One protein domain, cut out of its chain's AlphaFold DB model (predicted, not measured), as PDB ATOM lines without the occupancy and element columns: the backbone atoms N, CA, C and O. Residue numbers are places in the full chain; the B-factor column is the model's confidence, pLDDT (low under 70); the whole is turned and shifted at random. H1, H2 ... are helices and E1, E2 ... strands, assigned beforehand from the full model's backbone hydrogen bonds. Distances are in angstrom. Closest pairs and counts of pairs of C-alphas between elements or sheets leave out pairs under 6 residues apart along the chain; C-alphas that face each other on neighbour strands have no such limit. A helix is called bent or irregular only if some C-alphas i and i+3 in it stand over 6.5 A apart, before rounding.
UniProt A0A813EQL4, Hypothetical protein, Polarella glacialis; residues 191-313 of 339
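Overview. This is residues 191 to 313 of the 339 residues of the protein "Hypothetical protein" of Polarella glacialis (UniProt A0A813EQL4). A small, strongly twisted sheet of five strands has the short helices H2 and H3 packed on it, while the long bent helix H1 grazes it with its second arm and reaches away from it with its first. The last helix, H4, runs back beside the start of the arm H1b, off the sheet. The printed part has 123 residues with four named helices and five named strands, in the order H1 E1 E2 H2 E3 E4 H3 E5 H4. The mixed sheet runs E3 E4 E1 E2 E5, and the class is mixed, helices and strands. The whole is compact, with a radius of gyration of the C-alphas of 15.4 A, yet elongated, spanning 50 by 31 by 28 A.

Along the chain. The strands are E3, residues 258 to 260; E4, 273 to 276; E1, 230 to 233; E2, 240 to 244, 13.2 A long; and E5, 291 to 296, 13.7 A. H2 is residues 246 to 254, 12.1 A, and H3 residues 279 to 288, 14.2 A. H1, residues 191 to 220, was assigned as one helix by its hydrogen bonds but is bent: C-alphas 202 and 205 are 7.1 A apart. Its arm H1a, residues 191 to 202, measures 16.7 A from C-alpha 191 at (110.655, 103.590, -13.805); H1b, residues 205 to 220, measures 22.5 A. H4, residues 299 to 310, measures 16.2 A and ends at C-alpha 310 at (105.226, 83.451, -24.204).

Arrangement. E1 and E2 form an antiparallel hairpin, with N 232 and O 242 2.8 A apart. E2 and E5 are antiparallel, with N 243 and O 293 at 2.8 A. E4 and E1 are parallel, with N 233 and O 274 at 2.7 A. E3 and E4 form an antiparallel hairpin, with N 259 and O 275 at 2.8 A. E2, H2, E3 and E4, H3, E5 are split strand-helix-strand units, right-handed crossovers with two other strands between their own. H2 and H3 are on the sheet, each at a height of 8.5 A; they are close but not clearly touching, with the closest C-alphas, of Ala 252 and Val 285, 7.1 A apart. H1b only grazes the sheet, with residues 210 to 217. With residues 205 to 209 alone it touches H4, opposite ways at a shallow tilt of 19 degrees; the closest C-alphas, of Pro 205 and Ile 305, are 5.2 A apart. H1a and H1b stand at a steep tilt of 49 degrees. In H1a, H1b, H2, H3 and H4 every O i to N i+4 pair is within hydrogen-bond range.

Size, cuts and confidence. The two C-alphas farthest apart, of Pro 191 and Asn 288, are 52.0 A apart. The printed part has no cut. The link from E3 to E4, residues 261 to 272, is long. Mean pLDDT of the printed part is 94.6, and no printed residue is under 70.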
ATOM      1  N   PRO A 191     109.841 104.804 -13.882       89.31
ATOM      2  CA  PRO A 191     110.655 103.590 -13.805       89.31
ATOM      3  C   PRO A 191     110.267 102.666 -12.642       89.31
ATOM      4  O   PRO A 191     110.446 101.454 -12.746       89.31
ATOM      5  N   PHE A 192     109.730 103.209 -11.547       91.94
ATOM      6  CA  PHE A 192     109.262 102.411 -10.415       91.94
ATOM      7  C   PHE A 192     107.999 101.625 -10.780       91.94
ATOM      8  O   PHE A 192     107.983 100.399 -10.672       91.94
ATOM      9  N   LEU A 193     106.984 102.313 -11.320       92.94
ATOM     10  CA  LEU A 193     105.744 101.674 -11.778       92.94
ATOM     11  C   LEU A 193     106.016 100.618 -12.848       92.94
ATOM     12  O   LEU A 193     105.389  99.569 -12.851       92.94
ATOM     13  N   ARG A 194     106.998 100.847 -13.717       91.50
ATOM     14  CA  ARG A 194     107.408  99.876 -14.732       91.50
ATOM     15  C   ARG A 194     107.933  98.565 -14.148       91.50
ATOM     16  O   ARG A 194     107.602  97.498 -14.656       91.50
ATOM     17  N   LYS A 195     108.754  98.634 -13.094       92.75
ATOM     18  CA  LYS A 195     109.242  97.433 -12.397       92.75
ATOM     19  C   LYS A 195     108.085  96.668 -11.761       92.75
ATOM     20  O   LYS A 195     108.041  95.447 -11.874       92.75
ATOM     21  N   LEU A 196     107.132  97.386 -11.163       95.31
ATOM     22  CA  LEU A 196     105.917  96.786 -10.612       95.31
ATOM     23  C   LEU A 196     105.053  96.138 -11.700       95.31
ATOM     24  O   LEU A 196     104.632  95.002 -11.525       95.31
ATOM     25  N   GLN A 197     104.851  96.799 -12.843       95.31
ATOM     26  CA  GLN A 197     104.123  96.233 -13.983       95.31
ATOM     27  C   GLN A 197     104.789  94.953 -14.504       95.31
ATOM     28  O   GLN A 197     104.101  93.971 -14.767       95.31
ATOM     29  N   ALA A 198     106.121  94.937 -14.609       95.00
ATOM     30  CA  ALA A 198     106.865  93.753 -15.030       95.00
ATOM     31  C   ALA A 198     106.704  92.587 -14.040       95.00
ATOM     32  O   ALA A 198     106.441  91.463 -14.463       95.00
ATOM     33  N   ALA A 199     106.812  92.853 -12.734       95.06
ATOM     34  CA  ALA A 199     106.610  91.845 -11.693       95.06
ATOM     35  C   ALA A 199     105.159  91.330 -11.667       95.06
ATOM     36  O   ALA A 199     104.924  90.124 -11.623       95.06
ATOM     37  N   ALA A 200     104.177  92.230 -11.774       95.44
ATOM     38  CA  ALA A 200     102.764  91.871 -11.859       95.44
ATOM     39  C   ALA A 200     102.477  90.996 -13.090       95.44
ATOM     40  O   ALA A 200     101.758  90.003 -12.991       95.44
ATOM     41  N   TRP A 201     103.085  91.319 -14.234       95.50
ATOM     42  CA  TRP A 201     102.955  90.527 -15.454       95.50
ATOM     43  C   TRP A 201     103.572  89.131 -15.315       95.50
ATOM     44  O   TRP A 201     102.954  88.145 -15.709       95.50
ATOM     45  N   GLN A 202     104.754  89.026 -14.699       95.44
ATOM     46  CA  GLN A 202     105.393  87.736 -14.403       95.44
ATOM     47  C   GLN A 202     104.541  86.858 -13.478       95.44
ATOM     48  O   GLN A 202     104.524  85.640 -13.648       95.44
ATOM     49  N   ASN A 203     103.797  87.468 -12.550       94.75
ATOM     50  CA  ASN A 203     102.916  86.759 -11.623       94.75
ATOM     51  C   ASN A 203     101.533  86.424 -12.208       94.75
ATOM     52  O   ASN A 203     100.809  85.604 -11.640       94.75
ATOM     53  N   ARG A 204     101.156  87.012 -13.352       94.94
ATOM     54  CA  ARG A 204      99.833  86.819 -13.964       94.94
ATOM     55  C   ARG A 204      99.474  85.345 -14.225       94.94
ATOM     56  O   ARG A 204      98.342  84.991 -13.920       94.94
ATOM     57  N   PRO A 205     100.376  84.460 -14.703       94.88
ATOM     58  CA  PRO A 205     100.082  83.032 -14.849       94.88
ATOM     59  C   PRO A 205      99.563  82.381 -13.565       94.88
ATOM     60  O   PRO A 205      98.579  81.650 -13.605       94.88
ATOM     61  N   PHE A 206     100.213  82.657 -12.434       94.94
ATOM     62  CA  PHE A 206      99.834  82.102 -11.135       94.94
ATOM     63  C   PHE A 206      98.509  82.683 -10.656       94.94
ATOM     64  O   PHE A 206      97.661  81.946 -10.166       94.94
ATOM     65  N   LEU A 207      98.283  83.979 -10.890       94.31
ATOM     66  CA  LEU A 207      97.002  84.615 -10.588       94.31
ATOM     67  C   LEU A 207      95.838  83.946 -11.337       94.31
ATOM     68  O   LEU A 207      94.839  83.613 -10.710       94.31
ATOM     69  N   GLU A 208      95.975  83.699 -12.644       94.31
ATOM     70  CA  GLU A 208      94.940  83.015 -13.441       94.31
ATOM     71  C   GLU A 208      94.656  81.599 -12.916       94.31
ATOM     72  O   GLU A 208      93.498  81.205 -12.774       94.31
ATOM     73  N   MET A 209      95.706  80.846 -12.559       95.56
ATOM     74  CA  MET A 209      95.558  79.512 -11.966       95.56
ATOM     75  C   MET A 209      94.828  79.568 -10.618       95.56
ATOM     76  O   MET A 209      93.912  78.781 -10.386       95.56
ATOM     77  N   ARG A 210      95.173  80.522  -9.743       95.19
ATOM     78  CA  ARG A 210      94.505  80.697  -8.441       95.19
ATOM     79  C   ARG A 210      93.048  81.100  -8.591       95.19
ATOM     80  O   ARG A 210      92.205  80.507  -7.933       95.19
ATOM     81  N   MET A 211      92.737  82.053  -9.471       94.62
ATOM     82  CA  MET A 211      91.352  82.465  -9.721       94.62
ATOM     83  C   MET A 211      90.497  81.286 -10.192       94.62
ATOM     84  O   MET A 211      89.369  81.120  -9.726       94.62
ATOM     85  N   TYR A 212      91.044  80.434 -11.064       95.69
ATOM     86  CA  TYR A 212      90.361  79.216 -11.478       95.69
ATOM     87  C   TYR A 212      90.135  78.252 -10.306       95.69
ATOM     88  O   TYR A 212      89.006  77.815 -10.094       95.69
ATOM     89  N   LEU A 213      91.171  77.958  -9.513       95.88
ATOM     90  CA  LEU A 213      91.049  77.076  -8.346       95.88
ATOM     91  C   LEU A 213      90.066  77.624  -7.302       95.88
ATOM     92  O   LEU A 213      89.297  76.856  -6.732       95.88
ATOM     93  N   MET A 214      90.028  78.944  -7.096       94.88
ATOM     94  CA  MET A 214      89.034  79.612  -6.253       94.88
ATOM     95  C   MET A 214      87.613  79.388  -6.762       94.88
ATOM     96  O   MET A 214      86.724  79.032  -5.987       94.88
ATOM     97  N   ALA A 215      87.382  79.613  -8.057       95.06
ATOM     98  CA  ALA A 215      86.068  79.438  -8.662       95.06
ATOM     99  C   ALA A 215      85.619  77.973  -8.584       95.06
ATOM    100  O   ALA A 215      84.520  77.691  -8.106       95.06
ATOM    101  N   TYR A 216      86.504  77.050  -8.972       95.44
ATOM    102  CA  TYR A 216      86.246  75.618  -8.935       95.44
ATOM    103  C   TYR A 216      86.001  75.126  -7.506       95.44
ATOM    104  O   TYR A 216      84.989  74.488  -7.236       95.44
ATOM    105  N   GLY A 217      86.878  75.472  -6.562       95.38
ATOM    106  CA  GLY A 217      86.760  75.038  -5.175       95.38
ATOM    107  C   GLY A 217      85.495  75.564  -4.497       95.38
ATOM    108  O   GLY A 217      84.862  74.830  -3.744       95.38
ATOM    109  N   ARG A 218      85.053  76.790  -4.807       94.44
ATOM    110  CA  ARG A 218      83.764  77.313  -4.320       94.44
ATOM    111  C   ARG A 218      82.582  76.577  -4.943       94.44
ATOM    112  O   ARG A 218      81.636  76.251  -4.234       94.44
ATOM    113  N   GLN A 219      82.632  76.309  -6.247       94.75
ATOM    114  CA  GLN A 219      81.570  75.598  -6.962       94.75
ATOM    115  C   GLN A 219      81.420  74.150  -6.475       94.75
ATOM    116  O   GLN A 219      80.301  73.681  -6.287       94.75
ATOM    117  N   ALA A 220      82.537  73.456  -6.264       94.38
ATOM    118  CA  ALA A 220      82.570  72.062  -5.840       94.38
ATOM    119  C   ALA A 220      82.457  71.880  -4.311       94.38
ATOM    120  O   ALA A 220      82.367  70.754  -3.828       94.38
ATOM    121  N   GLY A 221      82.443  72.971  -3.536       94.38
ATOM    122  CA  GLY A 221      82.341  72.927  -2.074       94.38
ATOM    123  C   GLY A 221      83.641  72.553  -1.351       94.38
ATOM    124  O   GLY A 221      83.605  72.249  -0.162       94.38
ATOM    125  N   TYR A 222      84.783  72.601  -2.043       94.19
ATOM    126  CA  TYR A 222      86.121  72.420  -1.465       94.19
ATOM    127  C   TYR A 222      86.684  73.683  -0.807       94.19
ATOM    128  O   TYR A 222      87.736  73.636  -0.182       94.19
ATOM    129  N   LEU A 223      86.016  74.826  -0.976       91.19
ATOM    130  CA  LEU A 223      86.374  76.088  -0.340       91.19
ATOM    131  C   LEU A 223      85.191  76.613   0.463       91.19
ATOM    132  O   LEU A 223      84.147  76.962  -0.088       91.19
ATOM    133  N   GLY A 224      85.375  76.701   1.773       88.69
ATOM    134  CA  GLY A 224      84.409  77.224   2.722       88.69
ATOM    135  C   GLY A 224      85.032  77.407   4.108       88.69
ATOM    136  O   GLY A 224      86.144  76.955   4.358       88.69
ATOM    137  N   PRO A 225      84.321  78.032   5.056       85.94
ATOM    138  CA  PRO A 225      84.837  78.261   6.412       85.94
ATOM    139  C   PRO A 225      85.175  76.967   7.173       85.94
ATOM    140  O   PRO A 225      85.887  77.010   8.170       85.94
ATOM    141  N   PHE A 226      84.663  75.827   6.707       87.88
ATOM    142  CA  PHE A 226      84.896  74.506   7.286       87.88
ATOM    143  C   PHE A 226      85.548  73.532   6.297       87.88
ATOM    144  O   PHE A 226      85.608  72.337   6.578       87.88
ATOM    145  N   SER A 227      85.994  74.005   5.127       88.19
ATOM    146  CA  SER A 227      86.704  73.143   4.185       88.19
ATOM    147  C   SER A 227      88.116  72.902   4.695       88.19
ATOM    148  O   SER A 227      88.868  73.850   4.912       88.19
ATOM    149  N   THR A 228      88.484  71.639   4.851       91.44
ATOM    150  CA  THR A 228      89.835  71.234   5.248       91.44
ATOM    151  C   THR A 228      90.567  70.501   4.123       91.44
ATOM    152  O   THR A 228      91.577  69.840   4.359       91.44
ATOM    153  N   GLN A 229      90.061  70.620   2.887       95.00
ATOM    154  CA  GLN A 229      90.716  70.070   1.707       95.00
ATOM    155  C   GLN A 229      91.929  70.909   1.298       95.00
ATOM    156  O   GLN A 229      91.920  72.136   1.396       95.00
ATOM    157  N   ALA A 230      92.957  70.231   0.791       96.00
ATOM    158  CA  ALA A 230      94.172  70.854   0.283       96.00
ATOM    159  C   ALA A 230      94.337  70.572  -1.214       96.00
ATOM    160  O   ALA A 230      94.151  69.439  -1.664       96.00
ATOM    161  N   PHE A 231      94.732  71.595  -1.975       97.19
ATOM    162  CA  PHE A 231      95.076  71.458  -3.390       97.19
ATOM    163  C   PHE A 231      96.563  71.136  -3.533       97.19
ATOM    164  O   PHE A 231      97.415  71.859  -3.010       97.19
ATOM    165  N   VAL A 232      96.881  70.075  -4.273       97.81
ATOM    166  CA  VAL A 232      98.251  69.620  -4.520       97.81
ATOM    167  C   VAL A 232      98.548  69.628  -6.013       97.81
ATOM    168  O   VAL A 232      97.998  68.864  -6.799       97.81
ATOM    169  N   HIS A 233      99.463  70.493  -6.419       97.00
ATOM    170  CA  HIS A 233      99.976  70.609  -7.769       97.00
ATOM    171  C   HIS A 233     100.816  69.382  -8.136       97.00
ATOM    172  O   HIS A 233     101.761  69.017  -7.432       97.00
ATOM    173  N   GLN A 234     100.481  68.725  -9.251       95.50
ATOM    174  CA  GLN A 234     101.172  67.495  -9.646       95.50
ATOM    175  C   GLN A 234     102.621  67.720 -10.105       95.50
ATOM    176  O   GLN A 234     103.452  66.822  -9.958       95.50
ATOM    177  N   SER A 235     102.914  68.875 -10.704       91.56
ATOM    178  CA  SER A 235     104.262  69.408 -10.921       91.56
ATOM    179  C   SER A 235     104.167  70.916 -11.131       91.56
ATOM    180  O   SER A 235     103.139  71.385 -11.598       91.56
ATOM    181  N   THR A 236     105.242  71.671 -10.904       81.06
ATOM    182  CA  THR A 236     105.260  73.142 -11.082       81.06
ATOM    183  C   THR A 236     104.852  73.616 -12.485       81.06
ATOM    184  O   THR A 236     104.391  74.743 -12.665       81.06
ATOM    185  N   ASP A 237     105.006  72.757 -13.495       83.19
ATOM    186  CA  ASP A 237     104.629  73.031 -14.885       83.19
ATOM    187  C   ASP A 237     103.325  72.356 -15.316       83.19
ATOM    188  O   ASP A 237     102.864  72.571 -16.443       83.19
ATOM    189  N   SER A 238     102.727  71.525 -14.461       89.50
ATOM    190  CA  SER A 238     101.463  70.879 -14.777       89.50
ATOM    191  C   SER A 238     100.305  71.865 -14.646       89.50
ATOM    192  O   SER A 238     100.396  72.928 -14.038       89.50
ATOM    193  N   PHE A 239      99.180  71.512 -15.248       96.75
ATOM    194  CA  PHE A 239      97.920  72.236 -15.094       96.75
ATOM    195  C   PHE A 239      96.878  71.360 -14.386       96.75
ATOM    196  O   PHE A 239      95.676  71.532 -14.581       96.75
ATOM    197  N   THR A 240      97.381  70.399 -13.610       97.38
ATOM    198  CA  THR A 240      96.627  69.353 -12.927       97.38
ATOM    199  C   THR A 240      96.872  69.423 -11.429       97.38
ATOM    200  O   THR A 240      98.023  69.527 -10.985       97.38
ATOM    201  N   PHE A 241      95.792  69.332 -10.664       98.00
ATOM    202  CA  PHE A 241      95.798  69.444  -9.213       98.00
ATOM    203  C   PHE A 241      95.047  68.264  -8.613       98.00
ATOM    204  O   PHE A 241      93.933  67.969  -9.026       98.00
ATOM    205  N   ASP A 242      95.647  67.606  -7.636       98.00
ATOM    206  CA  ASP A 242      94.975  66.607  -6.818       98.00
ATOM    207  C   ASP A 242      94.359  67.300  -5.597       98.00
ATOM    208  O   ASP A 242      94.925  68.259  -5.066       98.00
ATOM    209  N   ILE A 243      93.203  66.824  -5.146       98.00
ATOM    210  CA  ILE A 243      92.555  67.286  -3.920       98.00
ATOM    211  C   ILE A 243      92.714  66.204  -2.862       98.00
ATOM    212  O   ILE A 243      92.258  65.071  -3.037       98.00
ATOM    213  N   LEU A 244      93.350  66.566  -1.751       98.06
ATOM    214  CA  LEU A 244      93.481  65.701  -0.585       98.06
ATOM    215  C   LEU A 244      92.517  66.144   0.509       98.06
ATOM    216  O   LEU A 244      92.243  67.335   0.674       98.06
ATOM    217  N   ASP A 245      92.021  65.173   1.267       97.19
ATOM    218  CA  ASP A 245      91.352  65.447   2.529       97.19
ATOM    219  C   ASP A 245      92.369  65.869   3.604       97.19
ATOM    220  O   ASP A 245      93.587  65.756   3.446       97.19
ATOM    221  N   GLU A 246      91.866  66.358   4.730       96.12
ATOM    222  CA  GLU A 246      92.708  66.858   5.816       96.12
ATOM    223  C   GLU A 246      93.608  65.777   6.426       96.12
ATOM    224  O   GLU A 246      94.742  66.057   6.820       96.12
ATOM    225  N   GLN A 247      93.098  64.545   6.534       97.56
ATOM    226  CA  GLN A 247      93.824  63.435   7.145       97.56
ATOM    227  C   GLN A 247      95.006  63.017   6.265       97.56
ATOM    228  O   GLN A 247      96.141  63.019   6.755       97.56
ATOM    229  N   ASN A 248      94.774  62.773   4.970       97.94
ATOM    230  CA  ASN A 248      95.834  62.404   4.034       97.94
ATOM    231  C   ASN A 248      96.801  63.567   3.813       97.94
ATOM    232  O   ASN A 248      98.008  63.346   3.736       97.94
ATOM    233  N   PHE A 249      96.312  64.811   3.779       97.81
ATOM    234  CA  PHE A 249      97.172  65.991   3.706       97.81
ATOM    235  C   PHE A 249      98.131  66.072   4.906       97.81
ATOM    236  O   PHE A 249      99.344  66.205   4.725       97.81
ATOM    237  N   LYS A 250      97.617  65.937   6.137       97.81
ATOM    238  CA  LYS A 250      98.442  65.958   7.358       97.81
ATOM    239  C   LYS A 250      99.447  64.812   7.387       97.81
ATOM    240  O   LYS A 250     100.582  65.015   7.820       97.81
ATOM    241  N   GLU A 251      99.053  63.618   6.959       98.19
ATOM    242  CA  GLU A 251      99.954  62.468   6.885       98.19
ATOM    243  C   GLU A 251     101.052  62.677   5.832       98.19
ATOM    244  O   GLU A 251     102.237  62.552   6.149       98.19
ATOM    245  N   ALA A 252     100.691  63.093   4.616       98.00
ATOM    246  CA  ALA A 252     101.640  63.389   3.544       98.00
ATOM    247  C   ALA A 252     102.621  64.508   3.931       98.00
ATOM    248  O   ALA A 252     103.820  64.401   3.659       98.00
ATOM    249  N   GLY A 253     102.132  65.546   4.615       97.62
ATOM    250  CA  GLY A 253     102.953  66.626   5.162       97.62
ATOM    251  C   GLY A 253     103.943  66.133   6.221       97.62
ATOM    252  O   GLY A 253     105.132  66.433   6.133       97.62
ATOM    253  N   LYS A 254     103.499  65.302   7.179       98.00
ATOM    254  CA  LYS A 254     104.380  64.693   8.200       98.00
ATOM    255  C   LYS A 254     105.471  63.813   7.593       98.00
ATOM    256  O   LYS A 254     106.581  63.772   8.113       98.00
ATOM    257  N   LEU A 255     105.158  63.122   6.500       98.06
ATOM    258  CA  LEU A 255     106.103  62.285   5.759       98.06
ATOM    259  C   LEU A 255     107.029  63.088   4.826       98.06
ATOM    260  O   LEU A 255     107.848  62.490   4.126       98.06
ATOM    261  N   GLY A 256     106.894  64.419   4.778       97.88
ATOM    262  CA  GLY A 256     107.690  65.289   3.910       97.88
ATOM    263  C   GLY A 256     107.420  65.076   2.418       97.88
ATOM    264  O   GLY A 256     108.295  65.330   1.595       97.88
ATOM    265  N   LYS A 257     106.237  64.564   2.053       98.31
ATOM    266  CA  LYS A 257     105.856  64.291   0.655       98.31
ATOM    267  C   LYS A 257     105.296  65.515  -0.065       98.31
ATOM    268  O   LYS A 257     105.260  65.529  -1.295       98.31
ATOM    269  N   LEU A 258     104.889  66.530   0.692       98.06
ATOM    270  CA  LEU A 258     104.330  67.780   0.192       98.06
ATOM    271  C   LEU A 258     105.218  68.954   0.598       98.06
ATOM    272  O   LEU A 258     105.694  69.022   1.731       98.06
ATOM    273  N   LEU A 259     105.403  69.888  -0.327       97.31
ATOM    274  CA  LEU A 259     106.053  71.177  -0.121       97.31
ATOM    275  C   LEU A 259     105.043  72.288  -0.404       97.31
ATOM    276  O   LEU A 259     104.144  72.123  -1.224       97.31
ATOM    277  N   LEU A 260     105.182  73.431   0.261       96.25
ATOM    278  CA  LEU A 260     104.352  74.598  -0.032       96.25
ATOM    279  C   LEU A 260     104.761  75.200  -1.382       96.25
ATOM    280  O   LEU A 260     105.941  75.502  -1.587       96.25
ATOM    281  N   ASP A 261     103.804  75.428  -2.283       96.19
ATOM    282  CA  ASP A 261     104.084  76.122  -3.539       96.19
ATOM    283  C   ASP A 261     104.172  77.634  -3.293       96.19
ATOM    284  O   ASP A 261     103.181  78.366  -3.231       96.19
ATOM    285  N   THR A 262     105.407  78.112  -3.150       94.44
ATOM    286  CA  THR A 262     105.697  79.529  -2.900       94.44
ATOM    287  C   THR A 262     105.209  80.473  -4.002       94.44
ATOM    288  O   THR A 262     104.942  81.633  -3.700       94.44
ATOM    289  N   GLN A 263     105.067  80.011  -5.251       93.62
ATOM    290  CA  GLN A 263     104.621  80.850  -6.373       93.62
ATOM    291  C   GLN A 263     103.097  81.002  -6.392       93.62
ATOM    292  O   GLN A 263     102.571  82.041  -6.795       93.62
ATOM    293  N   MET A 264     102.389  79.979  -5.913       93.44
ATOM    294  CA  MET A 264     100.931  79.962  -5.801       93.44
ATOM    295  C   MET A 264     100.427  80.450  -4.436       93.44
ATOM    296  O   MET A 264      99.223  80.617  -4.255       93.44
ATOM    297  N   ARG A 265     101.313  80.752  -3.483       88.69
ATOM    298  CA  ARG A 265     100.923  81.272  -2.170       88.69
ATOM    299  C   ARG A 265     100.401  82.709  -2.267       88.69
ATOM    300  O   ARG A 265     101.104  83.604  -2.733       88.69
ATOM    301  N   ASN A 266      99.195  82.943  -1.756       86.06
ATOM    302  CA  ASN A 266      98.713  84.276  -1.403       86.06
ATOM    303  C   ASN A 266      97.929  84.194  -0.087       86.06
ATOM    304  O   ASN A 266      96.877  83.555  -0.071       86.06
ATOM    305  N   PRO A 267      98.425  84.790   1.013       83.31
ATOM    306  CA  PRO A 267      97.739  84.725   2.302       83.31
ATOM    307  C   PRO A 267      96.337  85.347   2.255       83.31
ATOM    308  O   PRO A 267      95.454  84.886   2.972       83.31
ATOM    309  N   ASP A 268      96.114  86.329   1.378       88.56
ATOM    310  CA  ASP A 268      94.845  87.058   1.292       88.56
ATOM    311  C   ASP A 268      93.745  86.254   0.583       88.56
ATOM    312  O   ASP A 268      92.557  86.464   0.823       88.56
ATOM    313  N   ASP A 269      94.130  85.298  -0.271       84.69
ATOM    314  CA  ASP A 269      93.179  84.504  -1.056       84.69
ATOM    315  C   ASP A 269      92.565  83.361  -0.221       84.69
ATOM    316  O   ASP A 269      91.557  82.772  -0.616       84.69
ATOM    317  N   GLY A 270      93.150  83.023   0.936       84.12
ATOM    318  CA  GLY A 270      92.673  81.932   1.794       84.12
ATOM    319  C   GLY A 270      92.794  80.540   1.163       84.12
ATOM    320  O   GLY A 270      92.162  79.596   1.636       84.12
ATOM    321  N   ILE A 271      93.586  80.405   0.093       90.50
ATOM    322  CA  ILE A 271      93.917  79.127  -0.539       90.50
ATOM    323  C   ILE A 271      95.410  78.894  -0.417       90.50
ATOM    324  O   ILE A 271      96.225  79.693  -0.883       90.50
ATOM    325  N   GLU A 272      95.759  77.743   0.137       92.56
ATOM    326  CA  GLU A 272      97.118  77.233   0.120       92.56
ATOM    327  C   GLU A 272      97.221  76.108  -0.907       92.56
ATOM    328  O   GLU A 272      96.434  75.159  -0.905       92.56
ATOM    329  N   VAL A 273      98.195  76.240  -1.805       95.62
ATOM    330  CA  VAL A 273      98.516  75.225  -2.807       95.62
ATOM    331  C   VAL A 273      99.850  74.598  -2.435       95.62
ATOM    332  O   VAL A 273     100.817  75.286  -2.101       95.62
ATOM    333  N   TYR A 274      99.890  73.277  -2.492       97.31
ATOM    334  CA  TYR A 274     101.066  72.468  -2.212       97.31
ATOM    335  C   TYR A 274     101.565  71.829  -3.503       97.31
ATOM    336  O   TYR A 274     100.846  71.780  -4.491       97.31
ATOM    337  N   VAL A 275     102.784  71.315  -3.511       97.81
ATOM    338  CA  VAL A 275     103.372  70.563  -4.621       97.81
ATOM    339  C   VAL A 275     104.033  69.307  -4.067       97.81
ATOM    340  O   VAL A 275     104.532  69.305  -2.940       97.81
ATOM    341  N   TYR A 276     104.037  68.220  -4.832       98.19
ATOM    342  CA  TYR A 276     104.790  67.028  -4.439       98.19
ATOM    343  C   TYR A 276     106.293  67.326  -4.383       98.19
ATOM    344  O   TYR A 276     106.830  67.985  -5.273       98.19
ATOM    345  N   ALA A 277     106.972  66.817  -3.353       97.62
ATOM    346  CA  ALA A 277     108.408  67.035  -3.170       97.62
ATOM    347  C   ALA A 277     109.241  66.465  -4.333       97.62
ATOM    348  O   ALA A 277     110.184  67.097  -4.806       97.62
ATOM    349  N   ASP A 278     108.867  65.278  -4.807       97.06
ATOM    350  CA  ASP A 278     109.469  64.590  -5.942       97.06
ATOM    351  C   ASP A 278     108.457  63.622  -6.598       97.06
ATOM    352  O   ASP A 278     107.292  63.514  -6.196       97.06
ATOM    353  N   LYS A 279     108.887  62.917  -7.651       96.56
ATOM    354  CA  LYS A 279     108.036  61.948  -8.362       96.56
ATOM    355  C   LYS A 279     107.667  60.745  -7.485       96.56
ATOM    356  O   LYS A 279     106.556  60.233  -7.604       96.56
ATOM    357  N   GLU A 280     108.566  60.308  -6.607       97.69
ATOM    358  CA  GLU A 280     108.331  59.170  -5.708       97.69
ATOM    359  C   GLU A 280     107.279  59.509  -4.646       97.69
ATOM    360  O   GLU A 280     106.441  58.677  -4.303       97.69
ATOM    361  N   ALA A 281     107.274  60.749  -4.157       98.06
ATOM    362  CA  ALA A 281     106.272  61.297  -3.260       98.06
ATOM    363  C   ALA A 281     104.891  61.285  -3.906       98.06
ATOM    364  O   ALA A 281     103.936  60.816  -3.286       98.06
ATOM    365  N   LYS A 282     104.799  61.717  -5.168       97.62
ATOM    366  CA  LYS A 282     103.557  61.642  -5.942       97.62
ATOM    367  C   LYS A 282     103.064  60.202  -6.074       97.62
ATOM    368  O   LYS A 282     101.915  59.921  -5.751       97.62
ATOM    369  N   GLU A 283     103.925  59.284  -6.513       97.75
ATOM    370  CA  GLU A 283     103.569  57.866  -6.671       97.75
ATOM    371  C   GLU A 283     103.146  57.232  -5.337       97.75
ATOM    372  O   GLU A 283     102.201  56.442  -5.290       97.75
ATOM    373  N   TYR A 284     103.805  57.608  -4.239       98.00
ATOM    374  CA  TYR A 284     103.451  57.164  -2.898       98.00
ATOM    375  C   TYR A 284     102.062  57.653  -2.483       98.00
ATOM    376  O   TYR A 284     101.245  56.835  -2.063       98.00
ATOM    377  N   VAL A 285     101.779  58.952  -2.612       98.19
ATOM    378  CA  VAL A 285     100.474  59.523  -2.245       98.19
ATOM    379  C   VAL A 285      99.372  58.912  -3.110       98.19
ATOM    380  O   VAL A 285      98.400  58.405  -2.570       98.19
ATOM    381  N   GLN A 286      99.567  58.821  -4.428       97.12
ATOM    382  CA  GLN A 286      98.586  58.234  -5.352       97.12
ATOM    383  C   GLN A 286      98.269  56.758  -5.070       97.12
ATOM    384  O   GLN A 286      97.187  56.285  -5.408       97.12
ATOM    385  N   LYS A 287      99.212  56.011  -4.485       98.06
ATOM    386  CA  LYS A 287      99.043  54.584  -4.190       98.06
ATOM    387  C   LYS A 287      98.501  54.314  -2.788       98.06
ATOM    388  O   LYS A 287      97.778  53.337  -2.608       98.06
ATOM    389  N   ASN A 288      98.920  55.102  -1.800       98.25
ATOM    390  CA  ASN A 288      98.666  54.813  -0.386       98.25
ATOM    391  C   ASN A 288      97.603  55.720   0.235       98.25
ATOM    392  O   ASN A 288      97.088  55.387   1.296       98.25
ATOM    393  N   MET A 289      97.277  56.843  -0.402       97.75
ATOM    394  CA  MET A 289      96.322  57.820   0.108       97.75
ATOM    395  C   MET A 289      95.168  57.990  -0.872       97.75
ATOM    396  O   MET A 289      95.319  57.820  -2.083       97.75
ATOM    397  N   GLN A 290      93.998  58.329  -0.341       97.50
ATOM    398  CA  GLN A 290      92.824  58.580  -1.161       97.50
ATOM    399  C   GLN A 290      92.867  60.014  -1.696       97.50
ATOM    400  O   GLN A 290      92.820  60.980  -0.934       97.50
ATOM    401  N   ILE A 291      92.924  60.138  -3.020       97.81
ATOM    402  CA  ILE A 291      92.704  61.406  -3.718       97.81
ATOM    403  C   ILE A 291      91.195  61.576  -3.878       97.81
ATOM    404  O   ILE A 291      90.532  60.692  -4.421       97.81
ATOM    405  N   LEU A 292      90.654  62.682  -3.362       97.44
ATOM    406  CA  LEU A 292      89.220  62.970  -3.429       97.44
ATOM    407  C   LEU A 292      88.786  63.275  -4.860       97.44
ATOM    408  O   LEU A 292      87.754  62.783  -5.306       97.44
ATOM    409  N   ASP A 293      89.581  64.089  -5.550       97.69
ATOM    410  CA  ASP A 293      89.359  64.469  -6.938       97.69
ATOM    411  C   ASP A 293      90.677  64.908  -7.592       97.69
ATOM    412  O   ASP A 293      91.628  65.295  -6.905       97.69
ATOM    413  N   THR A 294      90.726  64.873  -8.921       97.44
ATOM    414  CA  THR A 294      91.819  65.422  -9.722       97.44
ATOM    415  C   THR A 294      91.248  66.437 -10.703       97.44
ATOM    416  O   THR A 294      90.533  66.101 -11.646       97.44
ATOM    417  N   ILE A 295      91.636  67.693 -10.518       96.88
ATOM    418  CA  ILE A 295      91.240  68.814 -11.359       96.88
ATOM    419  C   ILE A 295      92.233  68.936 -12.509       96.88
ATOM    420  O   ILE A 295      93.434  69.096 -12.287       96.88
ATOM    421  N   ASP A 296      91.730  68.946 -13.740       97.44
ATOM    422  CA  ASP A 296      92.498  69.364 -14.908       97.44
ATOM    423  C   ASP A 296      91.960  70.696 -15.435       97.44
ATOM    424  O   ASP A 296      90.771  70.825 -15.726       97.44
ATOM    425  N   MET A 297      92.827  71.706 -15.562       96.25
ATOM    426  CA  MET A 297      92.368  73.020 -16.013       96.25
ATOM    427  C   MET A 297      91.804  72.977 -17.445       96.25
ATOM    428  O   MET A 297      92.373  72.304 -18.315       96.25
ATOM    429  N   PRO A 298      90.757  73.768 -17.738       95.88
ATOM    430  CA  PRO A 298      90.215  73.930 -19.081       95.88
ATOM    431  C   PRO A 298      91.280  74.340 -20.103       95.88
ATOM    432  O   PRO A 298      92.234  75.068 -19.797       95.88
ATOM    433  N   LEU A 299      91.114  73.885 -21.348       94.44
ATOM    434  CA  LEU A 299      92.063  74.146 -22.434       94.44
ATOM    435  C   LEU A 299      92.212  75.640 -22.725       94.44
ATOM    436  O   LEU A 299      93.302  76.084 -23.085       94.44
ATOM    437  N   GLU A 300      91.144  76.408 -22.556       91.12
ATOM    438  CA  GLU A 300      91.088  77.854 -22.749       91.12
ATOM    439  C   GLU A 300      92.035  78.549 -21.770       91.12
ATOM    440  O   GLU A 300      92.918  79.298 -22.182       91.12
ATOM    441  N   ILE A 301      91.940  78.209 -20.482       93.19
ATOM    442  CA  ILE A 301      92.791  78.768 -19.424       93.19
ATOM    443  C   ILE A 301      94.250  78.355 -19.641       93.19
ATOM    444  O   ILE A 301      95.152  79.193 -19.590       93.19
ATOM    445  N   LYS A 302      94.495  77.084 -19.988       95.00
ATOM    446  CA  LYS A 302      95.837  76.592 -20.342       95.00
ATOM    447  C   LYS A 302      96.443  77.374 -21.510       95.00
ATOM    448  O   LYS A 302      97.631  77.695 -21.477       95.00
ATOM    449  N   LYS A 303      95.658  77.670 -22.554       93.50
ATOM    450  CA  LYS A 303      96.099  78.483 -23.701       93.50
ATOM    451  C   LYS A 303      96.418  79.908 -23.260       93.50
ATOM    452  O   LYS A 303      97.507  80.382 -23.569       93.50
ATOM    453  N   THR A 304      95.543  80.544 -22.486       92.44
ATOM    454  CA  THR A 304      95.755  81.892 -21.943       92.44
ATOM    455  C   THR A 304      97.053  81.980 -21.141       92.44
ATOM    456  O   THR A 304      97.899  82.826 -21.426       92.44
ATOM    457  N   ILE A 305      97.281  81.049 -20.211       94.62
ATOM    458  CA  ILE A 305      98.511  80.995 -19.411       94.62
ATOM    459  C   ILE A 305      99.747  80.802 -20.297       94.62
ATOM    460  O   ILE A 305     100.765  81.469 -20.096       94.62
ATOM    461  N   LYS A 306      99.675  79.917 -21.301       94.25
ATOM    462  CA  LYS A 306     100.773  79.718 -22.259       94.25
ATOM    463  C   LYS A 306     101.080  80.996 -23.038       94.25
ATOM    464  O   LYS A 306     102.254  81.332 -23.166       94.25
ATOM    465  N   VAL A 307     100.062  81.721 -23.500       93.44
ATOM    466  CA  VAL A 307     100.248  82.992 -24.217       93.44
ATOM    467  C   VAL A 307     100.882  84.047 -23.310       93.44
ATOM    468  O   VAL A 307     101.831  84.705 -23.736       93.44
ATOM    469  N   ILE A 308     100.449  84.161 -22.049       93.31
ATOM    470  CA  ILE A 308     101.065  85.075 -21.072       93.31
ATOM    471  C   ILE A 308     102.548  84.736 -20.875       93.31
ATOM    472  O   ILE A 308     103.399  85.616 -20.978       93.31
ATOM    473  N   ARG A 309     102.879  83.453 -20.655       94.25
ATOM    474  CA  ARG A 309     104.273  82.995 -20.485       94.25
ATOM    475  C   ARG A 309     105.135  83.263 -21.729       94.25
ATOM    476  O   ARG A 309     106.324  83.532 -21.594       94.25
ATOM    477  N   GLN A 310     104.549  83.192 -22.925       94.50
ATOM    478  CA  GLN A 310     105.226  83.451 -24.204       94.50
ATOM    479  C   GLN A 310     105.336  84.939 -24.556       94.50
ATOM    480  O   GLN A 310     106.137  85.295 -25.419       94.50
ATOM    481  N   THR A 311     104.559  85.801 -23.901       92.94
ATOM    482  CA  THR A 311     104.516  87.243 -24.164       92.94
ATOM    483  C   THR A 311     105.238  87.972 -23.031       92.94
ATOM    484  O   THR A 311     104.596  88.368 -22.060       92.94
ATOM    485  N   PRO A 312     106.573  88.140 -23.083       89.69
ATOM    486  CA  PRO A 312     107.296  88.829 -22.022       89.69
ATOM    487  C   PRO A 312     106.861  90.295 -21.929       89.69
ATOM    488  O   PRO A 312     106.499  90.919 -22.928       89.69
ATOM    489  N   PHE A 313     106.950  90.864 -20.725       90.75
ATOM    490  CA  PHE A 313     106.703  92.290 -20.535       90.75
ATOM    491  C   PHE A 313     107.698  93.103 -21.390       90.75
ATOM    492  O   PHE A 313     108.899  92.804 -21.359       90.75
TER     493      PHE A 313